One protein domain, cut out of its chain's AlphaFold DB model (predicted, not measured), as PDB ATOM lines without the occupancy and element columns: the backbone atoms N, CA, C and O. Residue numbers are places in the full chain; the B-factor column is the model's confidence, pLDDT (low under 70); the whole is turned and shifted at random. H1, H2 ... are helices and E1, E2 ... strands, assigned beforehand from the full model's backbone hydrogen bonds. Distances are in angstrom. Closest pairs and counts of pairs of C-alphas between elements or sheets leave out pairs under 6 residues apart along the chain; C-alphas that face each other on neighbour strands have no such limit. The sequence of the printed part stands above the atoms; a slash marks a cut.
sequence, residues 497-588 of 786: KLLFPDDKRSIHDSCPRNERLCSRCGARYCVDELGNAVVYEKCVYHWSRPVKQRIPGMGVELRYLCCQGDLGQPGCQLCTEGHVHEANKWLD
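AT A GLANCE: This is residues 497 to 588 of the 786 residues of a protein of Opisthorchis viverrini (UniProt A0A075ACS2). With little regular structure, this is a loose, elongated run of loops with three small antiparallel strand pairs: E1-E2 and both helices toward one end, E3-E6 between, hairpin E4-E5 making the far end. The 92 printed residues run H1 E1 E2 E3 E4 E5 E6 H2, class mixed, 36 of them in named elements. The radius of gyration of the C-alphas is 16.1 A, the spans 53 by 31 by 18 A.

IN THESE COORDINATES: Find C-alpha 502 at (34.234, -37.181, 204.275); from there H1 runs 10.2 A to 509. Next come E1, 515 to 517; E2, 524 to 526; E3, 539 to 541; E4, 546 to 551, 14.5 A; E5, 555 to 560, 16.1 A; E6, 573 to 575. H2, 584 to 587, ends at (25.271, -30.343, 210.661).

HOW THE PARTS SIT: In H1, 3 of 4 O i to N i+4 pairs are within hydrogen-bond range; H2 is too short for any. H1 and H2 are apart. Hairpin E1 and E2 has N 516 and O 525 at 2.8 A. Antiparallel E3 and E6 have N 573 and O 541 at 2.8 A. Hairpin E4 and E5 has N 549 and O 557 at 2.9 A.

THE WHOLE: The farthest C-alphas, Glu 529 and Gly 553, are 53.8 A apart. Links E2 to E3 and E5 to E6 are long. The printed part has no cut, and no printed residue has pLDDT under 70.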
ATOM      1  N   LYS A 497      19.118 -30.692 203.162       90.94
ATOM      2  CA  LYS A 497      20.241 -31.600 202.936       90.94
ATOM      3  C   LYS A 497      21.484 -30.775 202.619       90.94
ATOM      4  O   LYS A 497      21.497 -30.006 201.657       90.94
ATOM      5  N   LEU A 498      22.519 -30.960 203.437       90.62
ATOM      6  CA  LEU A 498      23.833 -30.332 203.311       90.62
ATOM      7  C   LEU A 498      24.876 -31.401 202.964       90.62
ATOM      8  O   LEU A 498      24.853 -32.502 203.520       90.62
ATOM      9  N   LEU A 499      25.810 -31.088 202.064       86.94
ATOM     10  CA  LEU A 499      26.919 -31.992 201.760       86.94
ATOM     11  C   LEU A 499      27.975 -31.900 202.869       86.94
ATOM     12  O   LEU A 499      28.652 -30.883 203.008       86.94
ATOM     13  N   PHE A 500      28.141 -32.977 203.638       83.75
ATOM     14  CA  PHE A 500      29.159 -33.082 204.687       83.75
ATOM     15  C   PHE A 500      30.402 -33.824 204.157       83.75
ATOM     16  O   PHE A 500      30.323 -35.046 203.996       83.75
ATOM     17  N   PRO A 501      31.544 -33.154 203.885       81.88
ATOM     18  CA  PRO A 501      32.702 -33.794 203.251       81.88
ATOM     19  C   PRO A 501      33.334 -34.888 204.122       81.88
ATOM     20  O   PRO A 501      33.508 -34.695 205.325       81.88
ATOM     21  N   ASP A 502      33.751 -36.006 203.526       81.56
ATOM     22  CA  ASP A 502      34.234 -37.181 204.275       81.56
ATOM     23  C   ASP A 502      35.533 -36.915 205.071       81.56
ATOM     24  O   ASP A 502      35.681 -37.374 206.210       81.56
ATOM     25  N   ASP A 503      36.418 -36.063 204.535       80.69
ATOM     26  CA  ASP A 503      37.598 -35.510 205.229       80.69
ATOM     27  C   ASP A 503      37.234 -34.795 206.544       80.69
ATOM     28  O   ASP A 503      38.033 -34.734 207.476       80.69
ATOM     29  N   LYS A 504      36.034 -34.207 206.620       79.56
ATOM     30  CA  LYS A 504      35.522 -33.504 207.805       79.56
ATOM     31  C   LYS A 504      34.679 -34.418 208.687       79.56
ATOM     32  O   LYS A 504      34.756 -34.294 209.907       79.56
ATOM     33  N   ARG A 505      33.936 -35.353 208.087       81.06
ATOM     34  CA  ARG A 505      33.119 -36.351 208.786       81.06
ATOM     35  C   ARG A 505      33.970 -37.265 209.660       81.06
ATOM     36  O   ARG A 505      33.747 -37.327 210.858       81.06
ATOM     37  N   SER A 506      35.022 -37.858 209.101       80.56
ATOM     38  CA  SER A 506      35.970 -38.701 209.851       80.56
ATOM     39  C   SER A 506      36.611 -37.986 211.053       80.56
ATOM     40  O   SER A 506      36.775 -38.578 212.120       80.56
ATOM     41  N   ILE A 507      36.928 -36.695 210.910       80.62
ATOM     42  CA  ILE A 507      37.444 -35.853 211.997       80.62
ATOM     43  C   ILE A 507      36.363 -35.600 213.057       80.62
ATOM     44  O   ILE A 507      36.632 -35.764 214.247       80.62
ATOM     45  N   HIS A 508      35.156 -35.218 212.640       80.12
ATOM     46  CA  HIS A 508      34.039 -34.920 213.535       80.12
ATOM     47  C   HIS A 508      33.565 -36.151 214.320       80.12
ATOM     48  O   HIS A 508      33.407 -36.077 215.533       80.12
ATOM     49  N   ASP A 509      33.419 -37.297 213.659       82.00
ATOM     50  CA  ASP A 509      32.944 -38.541 214.271       82.00
ATOM     51  C   ASP A 509      33.977 -39.134 215.252       82.00
ATOM     52  O   ASP A 509      33.638 -39.935 216.121       82.00
ATOM     53  N   SER A 510      35.240 -38.689 215.170       83.50
ATOM     54  CA  SER A 510      36.285 -38.954 216.171       83.50
ATOM     55  C   SER A 510      36.225 -38.029 217.405       83.50
ATOM     56  O   SER A 510      37.113 -38.089 218.267       83.50
ATOM     57  N   CYS A 511      35.228 -37.143 217.487       80.12
ATOM     58  CA  CYS A 511      35.022 -36.178 218.566       80.12
ATOM     59  C   CYS A 511      33.754 -36.540 219.374       80.12
ATOM     60  O   CYS A 511      32.685 -36.736 218.793       80.12
ATOM     61  N   PRO A 512      33.828 -36.611 220.716       82.62
ATOM     62  CA  PRO A 512      32.654 -36.658 221.587       82.62
ATOM     63  C   PRO A 512      31.655 -35.522 221.314       82.62
ATOM     64  O   PRO A 512      32.039 -34.425 220.914       82.62
ATOM     65  N   ARG A 513      30.364 -35.744 221.608       81.06
ATOM     66  CA  ARG A 513      29.292 -34.744 221.388       81.06
ATOM     67  C   ARG A 513      29.520 -33.415 222.121       81.06
ATOM     68  O   ARG A 513      29.020 -32.385 221.675       81.06
ATOM     69  N   ASN A 514      30.260 -33.449 223.225       87.94
ATOM     70  CA  ASN A 514      30.653 -32.309 224.054       87.94
ATOM     71  C   ASN A 514      32.082 -31.805 223.756       87.94
ATOM     72  O   ASN A 514      32.609 -31.006 224.521       87.94
ATOM     73  N   GLU A 515      32.726 -32.260 222.679       91.00
ATOM     74  CA  GLU A 515      33.990 -31.714 222.170       91.00
ATOM     75  C   GLU A 515      33.783 -31.036 220.809       91.00
ATOM     76  O   GLU A 515      32.863 -31.355 220.048       91.00
ATOM     77  N   ARG A 516      34.665 -30.094 220.481       91.00
ATOM     78  CA  ARG A 516      34.752 -29.430 219.177       91.00
ATOM     79  C   ARG A 516      36.210 -29.321 218.753       91.00
ATOM     80  O   ARG A 516      37.103 -29.213 219.590       91.00
ATOM     81  N   LEU A 517      36.452 -29.308 217.442       92.38
ATOM     82  CA  LEU A 517      37.764 -29.007 216.874       92.38
ATOM     83  C   LEU A 517      37.809 -27.545 216.429       92.38
ATOM     84  O   LEU A 517      36.957 -27.103 215.658       92.38
ATOM     85  N   CYS A 518      38.823 -26.805 216.873       93.56
ATOM     86  CA  CYS A 518      38.999 -25.414 216.487       93.56
ATOM     87  C   CYS A 518      39.427 -25.293 215.016       93.56
ATOM     88  O   CYS A 518      40.518 -25.732 214.644       93.56
ATOM     89  N   SER A 519      38.618 -24.613 214.202       91.88
ATOM     90  CA  SER A 519      38.880 -24.336 212.781       91.88
ATOM     91  C   SER A 519      40.202 -23.608 212.515       91.88
ATOM     92  O   SER A 519      40.760 -23.714 211.423       91.88
ATOM     93  N   ARG A 520      40.710 -22.863 213.505       92.06
ATOM     94  CA  ARG A 520      41.882 -21.986 213.370       92.06
ATOM     95  C   ARG A 520      43.199 -22.624 213.814       92.06
ATOM     96  O   ARG A 520      44.179 -22.544 213.081       92.06
ATOM     97  N   CYS A 521      43.241 -23.232 215.003       91.56
ATOM     98  CA  CYS A 521      44.466 -23.833 215.555       91.56
ATOM     99  C   CYS A 521      44.480 -25.371 215.548       91.56
ATOM    100  O   CYS A 521      45.522 -25.959 215.820       91.56
ATOM    101  N   GLY A 522      43.355 -26.035 215.261       90.19
ATOM    102  CA  GLY A 522      43.254 -27.499 215.285       90.19
ATOM    103  C   GLY A 522      43.253 -28.134 216.681       90.19
ATOM    104  O   GLY A 522      43.265 -29.357 216.778       90.19
ATOM    105  N   ALA A 523      43.223 -27.349 217.763       91.25
ATOM    106  CA  ALA A 523      43.040 -27.879 219.115       91.25
ATOM    107  C   ALA A 523      41.607 -28.404 219.318       91.25
ATOM    108  O   ALA A 523      40.652 -27.823 218.792       91.25
ATOM    109  N   ARG A 524      41.462 -29.474 220.106       92.88
ATOM    110  CA  ARG A 524      40.167 -29.922 220.639       92.88
ATOM    111  C   ARG A 524      39.840 -29.145 221.910       92.88
ATOM    112  O   ARG A 524      40.743 -28.887 222.698       92.88
ATOM    113  N   TYR A 525      38.572 -28.804 222.107       93.50
ATOM    114  CA  TYR A 525      38.080 -28.130 223.309       93.50
ATOM    115  C   TYR A 525      36.683 -28.635 223.678       93.50
ATOM    116  O   TYR A 525      35.908 -29.030 222.804       93.50
ATOM    117  N   CYS A 526      36.363 -28.638 224.973       93.00
ATOM    118  CA  CYS A 526      35.060 -29.071 225.474       93.00
ATOM    119  C   CYS A 526      34.037 -27.930 225.413       93.00
ATOM    120  O   CYS A 526      34.363 -26.796 225.768       93.00
ATOM    121  N   VAL A 527      32.797 -28.245 225.035       92.81
ATOM    122  CA  VAL A 527      31.654 -27.323 225.025       92.81
ATOM    123  C   VAL A 527      30.490 -27.835 225.875       92.81
ATOM    124  O   VAL A 527      30.338 -29.045 226.063       92.81
ATOM    125  N   ASP A 528      29.694 -26.907 226.402       91.62
ATOM    126  CA  ASP A 528      28.445 -27.193 227.111       91.62
ATOM    127  C   ASP A 528      27.267 -27.443 226.140       91.62
ATOM    128  O   ASP A 528      27.432 -27.493 224.917       91.62
ATOM    129  N   GLU A 529      26.060 -27.613 226.686       88.31
ATOM    130  CA  GLU A 529      24.828 -27.835 225.911       88.31
ATOM    131  C   GLU A 529      24.397 -26.615 225.068       88.31
ATOM    132  O   GLU A 529      23.578 -26.757 224.164       88.31
ATOM    133  N   LEU A 530      24.971 -25.433 225.329       86.00
ATOM    134  CA  LEU A 530      24.713 -24.161 224.641       86.00
ATOM    135  C   LEU A 530      25.856 -23.771 223.674       86.00
ATOM    136  O   LEU A 530      25.821 -22.702 223.059       86.00
ATOM    137  N   GLY A 531      26.882 -24.621 223.542       86.56
ATOM    138  CA  GLY A 531      28.060 -24.392 222.702       86.56
ATOM    139  C   GLY A 531      29.146 -23.500 223.319       86.56
ATOM    140  O   GLY A 531      30.146 -23.223 222.652       86.56
ATOM    141  N   ASN A 532      29.007 -23.051 224.572       90.19
ATOM    142  CA  ASN A 532      30.059 -22.293 225.256       90.19
ATOM    143  C   ASN A 532      31.238 -23.216 225.590       90.19
ATOM    144  O   ASN A 532      31.038 -24.372 225.959       90.19
ATOM    145  N   ALA A 533      32.471 -22.707 225.535       91.06
ATOM    146  CA  ALA A 533      33.638 -23.472 225.967       91.06
ATOM    147  C   ALA A 533      33.614 -23.708 227.492       91.06
ATOM    148  O   ALA A 533      33.596 -22.756 228.270       91.06
ATOM    149  N   VAL A 534      33.664 -24.975 227.923       91.38
ATOM    150  CA  VAL A 534      33.650 -25.369 229.352       91.38
ATOM    151  C   VAL A 534      34.918 -24.904 230.076       91.38
ATOM    152  O   VAL A 534      34.895 -24.611 231.270       91.38
ATOM    153  N   VAL A 535      36.030 -24.825 229.343       89.38
ATOM    154  CA  VAL A 535      37.298 -24.250 229.799       89.38
ATOM    155  C   VAL A 535      37.656 -23.114 228.849       89.38
ATOM    156  O   VAL A 535      37.746 -23.312 227.638       89.38
ATOM    157  N   TYR A 536      37.850 -21.916 229.398       88.00
ATOM    158  CA  TYR A 536      38.239 -20.738 228.632       88.00
ATOM    159  C   TYR A 536      39.742 -20.771 228.323       88.00
ATOM    160  O   TYR A 536      40.577 -20.429 229.165       88.00
ATOM    161  N   GLU A 537      40.081 -21.175 227.101       89.88
ATOM    162  CA  GLU A 537      41.445 -21.173 226.570       89.88
ATOM    163  C   GLU A 537      41.560 -20.193 225.397       89.88
ATOM    164  O   GLU A 537      40.681 -20.122 224.539       89.88
ATOM    165  N   LYS A 538      42.651 -19.418 225.348       93.62
ATOM    166  CA  LYS A 538      42.871 -18.420 224.289       93.62
ATOM    167  C   LYS A 538      43.404 -19.099 223.029       93.62
ATOM    168  O   LYS A 538      44.485 -19.690 223.055       93.62
ATOM    169  N   CYS A 539      42.709 -18.955 221.904       94.81
ATOM    170  CA  CYS A 539      43.132 -19.584 220.657       94.81
ATOM    171  C   CYS A 539      44.297 -18.815 220.010       94.81
ATOM    172  O   CYS A 539      44.128 -17.714 219.483       94.81
ATOM    173  N   VAL A 540      45.483 -19.426 220.010       94.56
ATOM    174  CA  VAL A 540      46.676 -18.942 219.299       94.56
ATOM    175  C   VAL A 540      46.766 -19.651 217.941       94.56
ATOM    176  O   VAL A 540      46.849 -20.877 217.890       94.56
ATOM    177  N   TYR A 541      46.723 -18.907 216.831       93.56
ATOM    178  CA  TYR A 541      46.580 -19.473 215.480       93.56
ATOM    179  C   TYR A 541      47.330 -18.695 214.389       93.56
ATOM    180  O   TYR A 541      47.764 -17.565 214.593       93.56
ATOM    181  N   HIS A 542      47.472 -19.293 213.202       92.12
ATOM    182  CA  HIS A 542      47.920 -18.588 211.994       92.12
ATOM    183  C   HIS A 542      46.718 -18.313 211.091       92.12
ATOM    184  O   HIS A 542      46.061 -19.256 210.659       92.12
ATOM    185  N   TRP A 543      46.425 -17.048 210.764       89.31
ATOM    186  CA  TRP A 543      45.291 -16.727 209.875       89.31
ATOM    187  C   TRP A 543      45.517 -17.199 208.430       89.31
ATOM    188  O   TRP A 543      44.573 -17.457 207.688       89.31
ATOM    189  N   SER A 544      46.781 -17.311 208.015       88.62
ATOM    190  CA  SER A 544      47.178 -17.766 206.685       88.62
ATOM    191  C   SER A 544      47.457 -19.266 206.660       88.62
ATOM    192  O   SER A 544      48.145 -19.767 207.546       88.62
ATOM    193  N   ARG A 545      47.085 -19.963 205.580       86.25
ATOM    194  CA  ARG A 545      47.652 -21.292 205.284       86.25
ATOM    195  C   ARG A 545      49.139 -21.163 204.887       86.25
ATOM    196  O   ARG A 545      49.503 -20.147 204.288       86.25
ATOM    197  N   PRO A 546      49.995 -22.156 205.188       87.94
ATOM    198  CA  PRO A 546      51.405 -22.124 204.808       87.94
ATOM    199  C   PRO A 546      51.555 -22.275 203.288       87.94
ATOM    200  O   PRO A 546      50.892 -23.110 202.666       87.94
ATOM    201  N   VAL A 547      52.430 -21.473 202.683       88.38
ATOM    202  CA  VAL A 547      52.661 -21.444 201.230       88.38
ATOM    203  C   VAL A 547      54.093 -21.834 200.883       88.38
ATOM    204  O   VAL A 547      55.016 -21.631 201.667       88.38
ATOM    205  N   LYS A 548      54.283 -22.384 199.677       89.00
ATOM    206  CA  LYS A 548      55.611 -22.703 199.139       89.00
ATOM    207  C   LYS A 548      56.300 -21.423 198.667       89.00
ATOM    208  O   LYS A 548      55.989 -20.924 197.586       89.00
ATOM    209  N   GLN A 549      57.236 -20.912 199.458       83.44
ATOM    210  CA  GLN A 549      58.022 -19.722 199.144       83.44
ATOM    211  C   GLN A 549      59.423 -20.132 198.674       83.44
ATOM    212  O   GLN A 549      60.096 -20.937 199.317       83.44
ATOM    213  N   ARG A 550      59.870 -19.594 197.533       84.94
ATOM    214  CA  ARG A 550      61.226 -19.829 197.019       84.94
ATOM    215  C   ARG A 550      62.192 -18.838 197.661       84.94
ATOM    216  O   ARG A 550      62.043 -17.633 197.465       84.94
ATOM    217  N   ILE A 551      63.182 -19.345 198.386       79.44
ATOM    218  CA  ILE A 551      64.191 -18.547 199.087       79.44
ATOM    219  C   ILE A 551      65.494 -18.585 198.271       79.44
ATOM    220  O   ILE A 551      65.959 -19.679 197.926       79.44
ATOM    221  N   PRO A 552      66.100 -17.430 197.930       76.00
ATOM    222  CA  PRO A 552      67.407 -17.393 197.279       76.00
ATOM    223  C   PRO A 552      68.450 -18.184 198.083       76.00
ATOM    224  O   PRO A 552      68.581 -17.999 199.286       76.00
ATOM    225  N   GLY A 553      69.168 -19.095 197.427       80.00
ATOM    226  CA  GLY A 553      70.193 -19.943 198.055       80.00
ATOM    227  C   GLY A 553      69.680 -21.156 198.849       80.00
ATOM    228  O   GLY A 553      70.382 -22.159 198.885       80.00
ATOM    229  N   MET A 554      68.468 -21.119 199.421       72.06
ATOM    230  CA  MET A 554      67.956 -22.184 200.313       72.06
ATOM    231  C   MET A 554      66.839 -23.063 199.717       72.06
ATOM    232  O   MET A 554      66.438 -24.047 200.330       72.06
ATOM    233  N   GLY A 555      66.354 -22.769 198.507       83.81
ATOM    234  CA  GLY A 555      65.420 -23.646 197.786       83.81
ATOM    235  C   GLY A 555      63.958 -23.216 197.911       83.81
ATOM    236  O   GLY A 555      63.626 -22.077 197.580       83.81
ATOM    237  N   VAL A 556      63.066 -24.134 198.295       86.31
ATOM    238  CA  VAL A 556      61.620 -23.879 198.445       86.31
ATOM    239  C   VAL A 556      61.141 -24.425 199.784       86.31
ATOM    240  O   VAL A 556      61.225 -25.626 200.024       86.31
ATOM    241  N   GLU A 557      60.593 -23.547 200.615       88.25
ATOM    242  CA  GLU A 557      60.190 -23.833 201.993       88.25
ATOM    243  C   GLU A 557      58.695 -23.545 202.205       88.25
ATOM    244  O   GLU A 557      58.077 -22.821 201.420       88.25
ATOM    245  N   LEU A 558      58.096 -24.129 203.247       90.56
ATOM    246  CA  LEU A 558      56.711 -23.870 203.650       90.56
ATOM    247  C   LEU A 558      56.680 -22.856 204.797       90.56
ATOM    248  O   LEU A 558      57.033 -23.196 205.925       90.56
ATOM    249  N   ARG A 559      56.224 -21.632 204.507       90.06
ATOM    250  CA  ARG A 559      56.123 -20.526 205.477       90.06
ATOM    251  C   ARG A 559      54.711 -19.947 205.535       90.06
ATOM    252  O   ARG A 559      53.991 -19.937 204.533       90.06
ATOM    253  N   TYR A 560      54.306 -19.460 206.703       90.06
ATOM    254  CA  TYR A 560      53.022 -18.781 206.904       90.06
ATOM    255  C   TYR A 560      53.069 -17.339 206.378       90.06
ATOM    256  O   TYR A 560      53.987 -16.591 206.703       90.06
ATOM    257  N   LEU A 561      52.062 -16.903 205.611       87.88
ATOM    258  CA  LEU A 561      52.005 -15.523 205.099       87.88
ATOM    259  C   LEU A 561      51.807 -14.468 206.202       87.88
ATOM    260  O   LEU A 561      52.160 -13.315 205.979       87.88
ATOM    261  N   CYS A 562      51.269 -14.830 207.375       88.38
ATOM    262  CA  CYS A 562      51.046 -13.866 208.457       88.38
ATOM    263  C   CYS A 562      52.333 -13.371 209.137       88.38
ATOM    264  O   CYS A 562      52.413 -12.203 209.502       88.38
ATOM    265  N   CYS A 563      53.326 -14.246 209.319       89.44
ATOM    266  CA  CYS A 563      54.528 -13.967 210.113       89.44
ATOM    267  C   CYS A 563      55.841 -14.403 209.447       89.44
ATOM    268  O   CYS A 563      56.908 -14.189 210.011       89.44
ATOM    269  N   GLN A 564      55.774 -15.042 208.273       87.69
ATOM    270  CA  GLN A 564      56.899 -15.692 207.581       87.69
ATOM    271  C   GLN A 564      57.576 -16.824 208.381       87.69
ATOM    272  O   GLN A 564      58.603 -17.340 207.946       87.69
ATOM    273  N   GLY A 565      56.988 -17.243 209.507       86.94
ATOM    274  CA  GLY A 565      57.442 -18.374 210.314       86.94
ATOM    275  C   GLY A 565      57.232 -19.722 209.626       86.94
ATOM    276  O   GLY A 565      56.413 -19.860 208.711       86.94
ATOM    277  N   ASP A 566      57.995 -20.710 210.079       88.94
ATOM    278  CA  ASP A 566      58.084 -22.038 209.473       88.94
ATOM    279  C   ASP A 566      56.917 -22.952 209.892       88.94
ATOM    280  O   ASP A 566      56.235 -22.720 210.895       88.94
ATOM    281  N   LEU A 567      56.682 -24.016 209.121       89.12
ATOM    282  CA  LEU A 567      55.623 -24.990 209.394       89.12
ATOM    283  C   LEU A 567      55.777 -25.626 210.793       89.12
ATOM    284  O   LEU A 567      56.818 -26.197 211.105       89.12
ATOM    285  N   GLY A 568      54.718 -25.572 211.608       85.19
ATOM    286  CA  GLY A 568      54.702 -26.132 212.967       85.19
ATOM    287  C   GLY A 568      55.073 -25.153 214.089       85.19
ATOM    288  O   GLY A 568      54.920 -25.504 215.256       85.19
ATOM    289  N   GLN A 569      55.495 -23.923 213.771       87.62
ATOM    290  CA  GLN A 569      55.615 -22.853 214.770       87.62
ATOM    291  C   GLN A 569      54.237 -22.489 215.365       87.62
ATOM    292  O   GLN A 569      53.236 -22.549 214.640       87.62
ATOM    293  N   PRO A 570      54.152 -22.067 216.645       88.81
ATOM    294  CA  PRO A 570      52.901 -21.611 217.251       88.81
ATOM    295  C   PRO A 570      52.336 -20.377 216.533       88.81
ATOM    296  O   PRO A 570      53.052 -19.654 215.840       88.81
ATOM    297  N   GLY A 571      51.028 -20.162 216.683       90.62
ATOM    298  CA  GLY A 571      50.269 -19.154 215.941       90.62
ATOM    299  C   GLY A 571      50.759 -17.708 216.083       90.62
ATOM    300  O   GLY A 571      51.117 -17.259 217.167       90.62
ATOM    301  N   CYS A 572      50.716 -16.965 214.975       91.94
ATOM    302  CA  CYS A 572      51.037 -15.535 214.899       91.94
ATOM    303  C   CYS A 572      49.947 -14.596 215.455       91.94
ATOM    304  O   CYS A 572      50.218 -13.421 215.686       91.94
ATOM    305  N   GLN A 573      48.717 -15.089 215.618       91.50
ATOM    306  CA  GLN A 573      47.521 -14.320 215.961       91.50
ATOM    307  C   GLN A 573      46.898 -14.876 217.251       91.50
ATOM    308  O   GLN A 573      46.839 -16.091 217.441       91.50
ATOM    309  N   LEU A 574      46.400 -13.991 218.116       92.19
ATOM    310  CA  LEU A 574      45.671 -14.339 219.337       92.19
ATOM    311  C   LEU A 574      44.188 -13.993 219.165       92.19
ATOM    312  O   LEU A 574      43.859 -12.829 218.955       92.19
ATOM    313  N   CYS A 575      43.303 -14.978 219.306       91.69
ATOM    314  CA  CYS A 575      41.903 -14.737 219.645       91.69
ATOM    315  C   CYS A 575      41.776 -14.838 221.170       91.69
ATOM    316  O   CYS A 575      42.126 -15.865 221.759       91.69
ATOM    317  N   THR A 576      41.339 -13.759 221.818       87.94
ATOM    318  CA  THR A 576      41.169 -13.713 223.276       87.94
ATOM    319  C   THR A 576      39.990 -14.556 223.731       87.94
ATOM    320  O   THR A 576      40.152 -15.347 224.650       87.94
ATOM    321  N   GLU A 577      38.855 -14.407 223.050       87.56
ATOM    322  CA  GLU A 577      37.539 -14.939 223.434       87.56
ATOM    323  C   GLU A 577      37.440 -16.468 223.335       87.56
ATOM    324  O   GLU A 577      36.593 -17.082 223.980       87.56
ATOM    325  N   GLY A 578      38.323 -17.091 222.550       92.25
ATOM    326  CA  GLY A 578      38.574 -18.525 222.604       92.25
ATOM    327  C   GLY A 578      38.631 -19.217 221.248       92.25
ATOM    328  O   GLY A 578      39.107 -18.669 220.252       92.25
ATOM    329  N   HIS A 579      38.209 -20.479 221.235       94.38
ATOM    330  CA  HIS A 579      38.245 -21.362 220.071       94.38
ATOM    331  C   HIS A 579      36.931 -21.293 219.279       94.38
ATOM    332  O   HIS A 579      35.866 -21.070 219.847       94.38
ATOM    333  N   VAL A 580      37.007 -21.491 217.959       94.62
ATOM    334  CA  VAL A 580      35.878 -21.317 217.024       94.62
ATOM    335  C   VAL A 580      35.754 -22.508 216.073       94.62
ATOM    336  O   VAL A 580      36.769 -23.125 215.743       94.62
ATOM    337  N   HIS A 581      34.549 -22.811 215.581       93.00
ATOM    338  CA  HIS A 581      34.314 -23.940 214.671       93.00
ATOM    339  C   HIS A 581      33.334 -23.639 213.527       93.00
ATOM    340  O   HIS A 581      32.481 -22.770 213.633       93.00
ATOM    341  N   GLU A 582      33.403 -24.429 212.454       92.31
ATOM    342  CA  GLU A 582      32.519 -24.345 211.271       92.31
ATOM    343  C   GLU A 582      31.494 -25.497 211.181       92.31
ATOM    344  O   GLU A 582      30.850 -25.672 210.152       92.31
ATOM    345  N   ALA A 583      31.356 -26.331 212.222       87.44
ATOM    346  CA  ALA A 583      30.601 -27.591 212.147       87.44
ATOM    347  C   ALA A 583      29.116 -27.423 211.749       87.44
ATOM    348  O   ALA A 583      28.550 -28.293 211.084       87.44
ATOM    349  N   ASN A 584      28.500 -26.284 212.080       88.31
ATOM    350  CA  ASN A 584      27.142 -25.941 211.660       88.31
ATOM    351  C   ASN A 584      26.976 -25.897 210.128       88.31
ATOM    352  O   ASN A 584      25.921 -26.292 209.644       88.31
ATOM    353  N   LYS A 585      28.024 -25.567 209.352       86.81
ATOM    354  CA  LYS A 585      27.979 -25.558 207.874       86.81
ATOM    355  C   LYS A 585      27.584 -26.912 207.252       86.81
ATOM    356  O   LYS A 585      27.198 -26.952 206.087       86.81
ATOM    357  N   TRP A 586      27.677 -28.013 208.003       86.38
ATOM    358  CA  TRP A 586      27.306 -29.357 207.534       86.38
ATOM    359  C   TRP A 586      26.253 -30.058 208.402       86.38
ATOM    360  O   TRP A 586      25.599 -30.979 207.921       86.38
ATOM    361  N   LEU A 587      26.116 -29.661 209.671       86.12
ATOM    362  CA  LEU A 587      25.271 -30.343 210.661       86.12
ATOM    363  C   LEU A 587      23.971 -29.596 210.974       86.12
ATOM    364  O   LEU A 587      22.967 -30.224 211.308       86.12
ATOM    365  N   ASP A 588      23.979 -28.266 210.878       89.38
ATOM    366  CA  ASP A 588      22.830 -27.429 211.211       89.38
ATOM    367  C   ASP A 588      21.895 -27.319 209.996       89.38
ATOM    368  O   ASP A 588      21.947 -26.386 209.189       89.38
TER     369      ASP A 588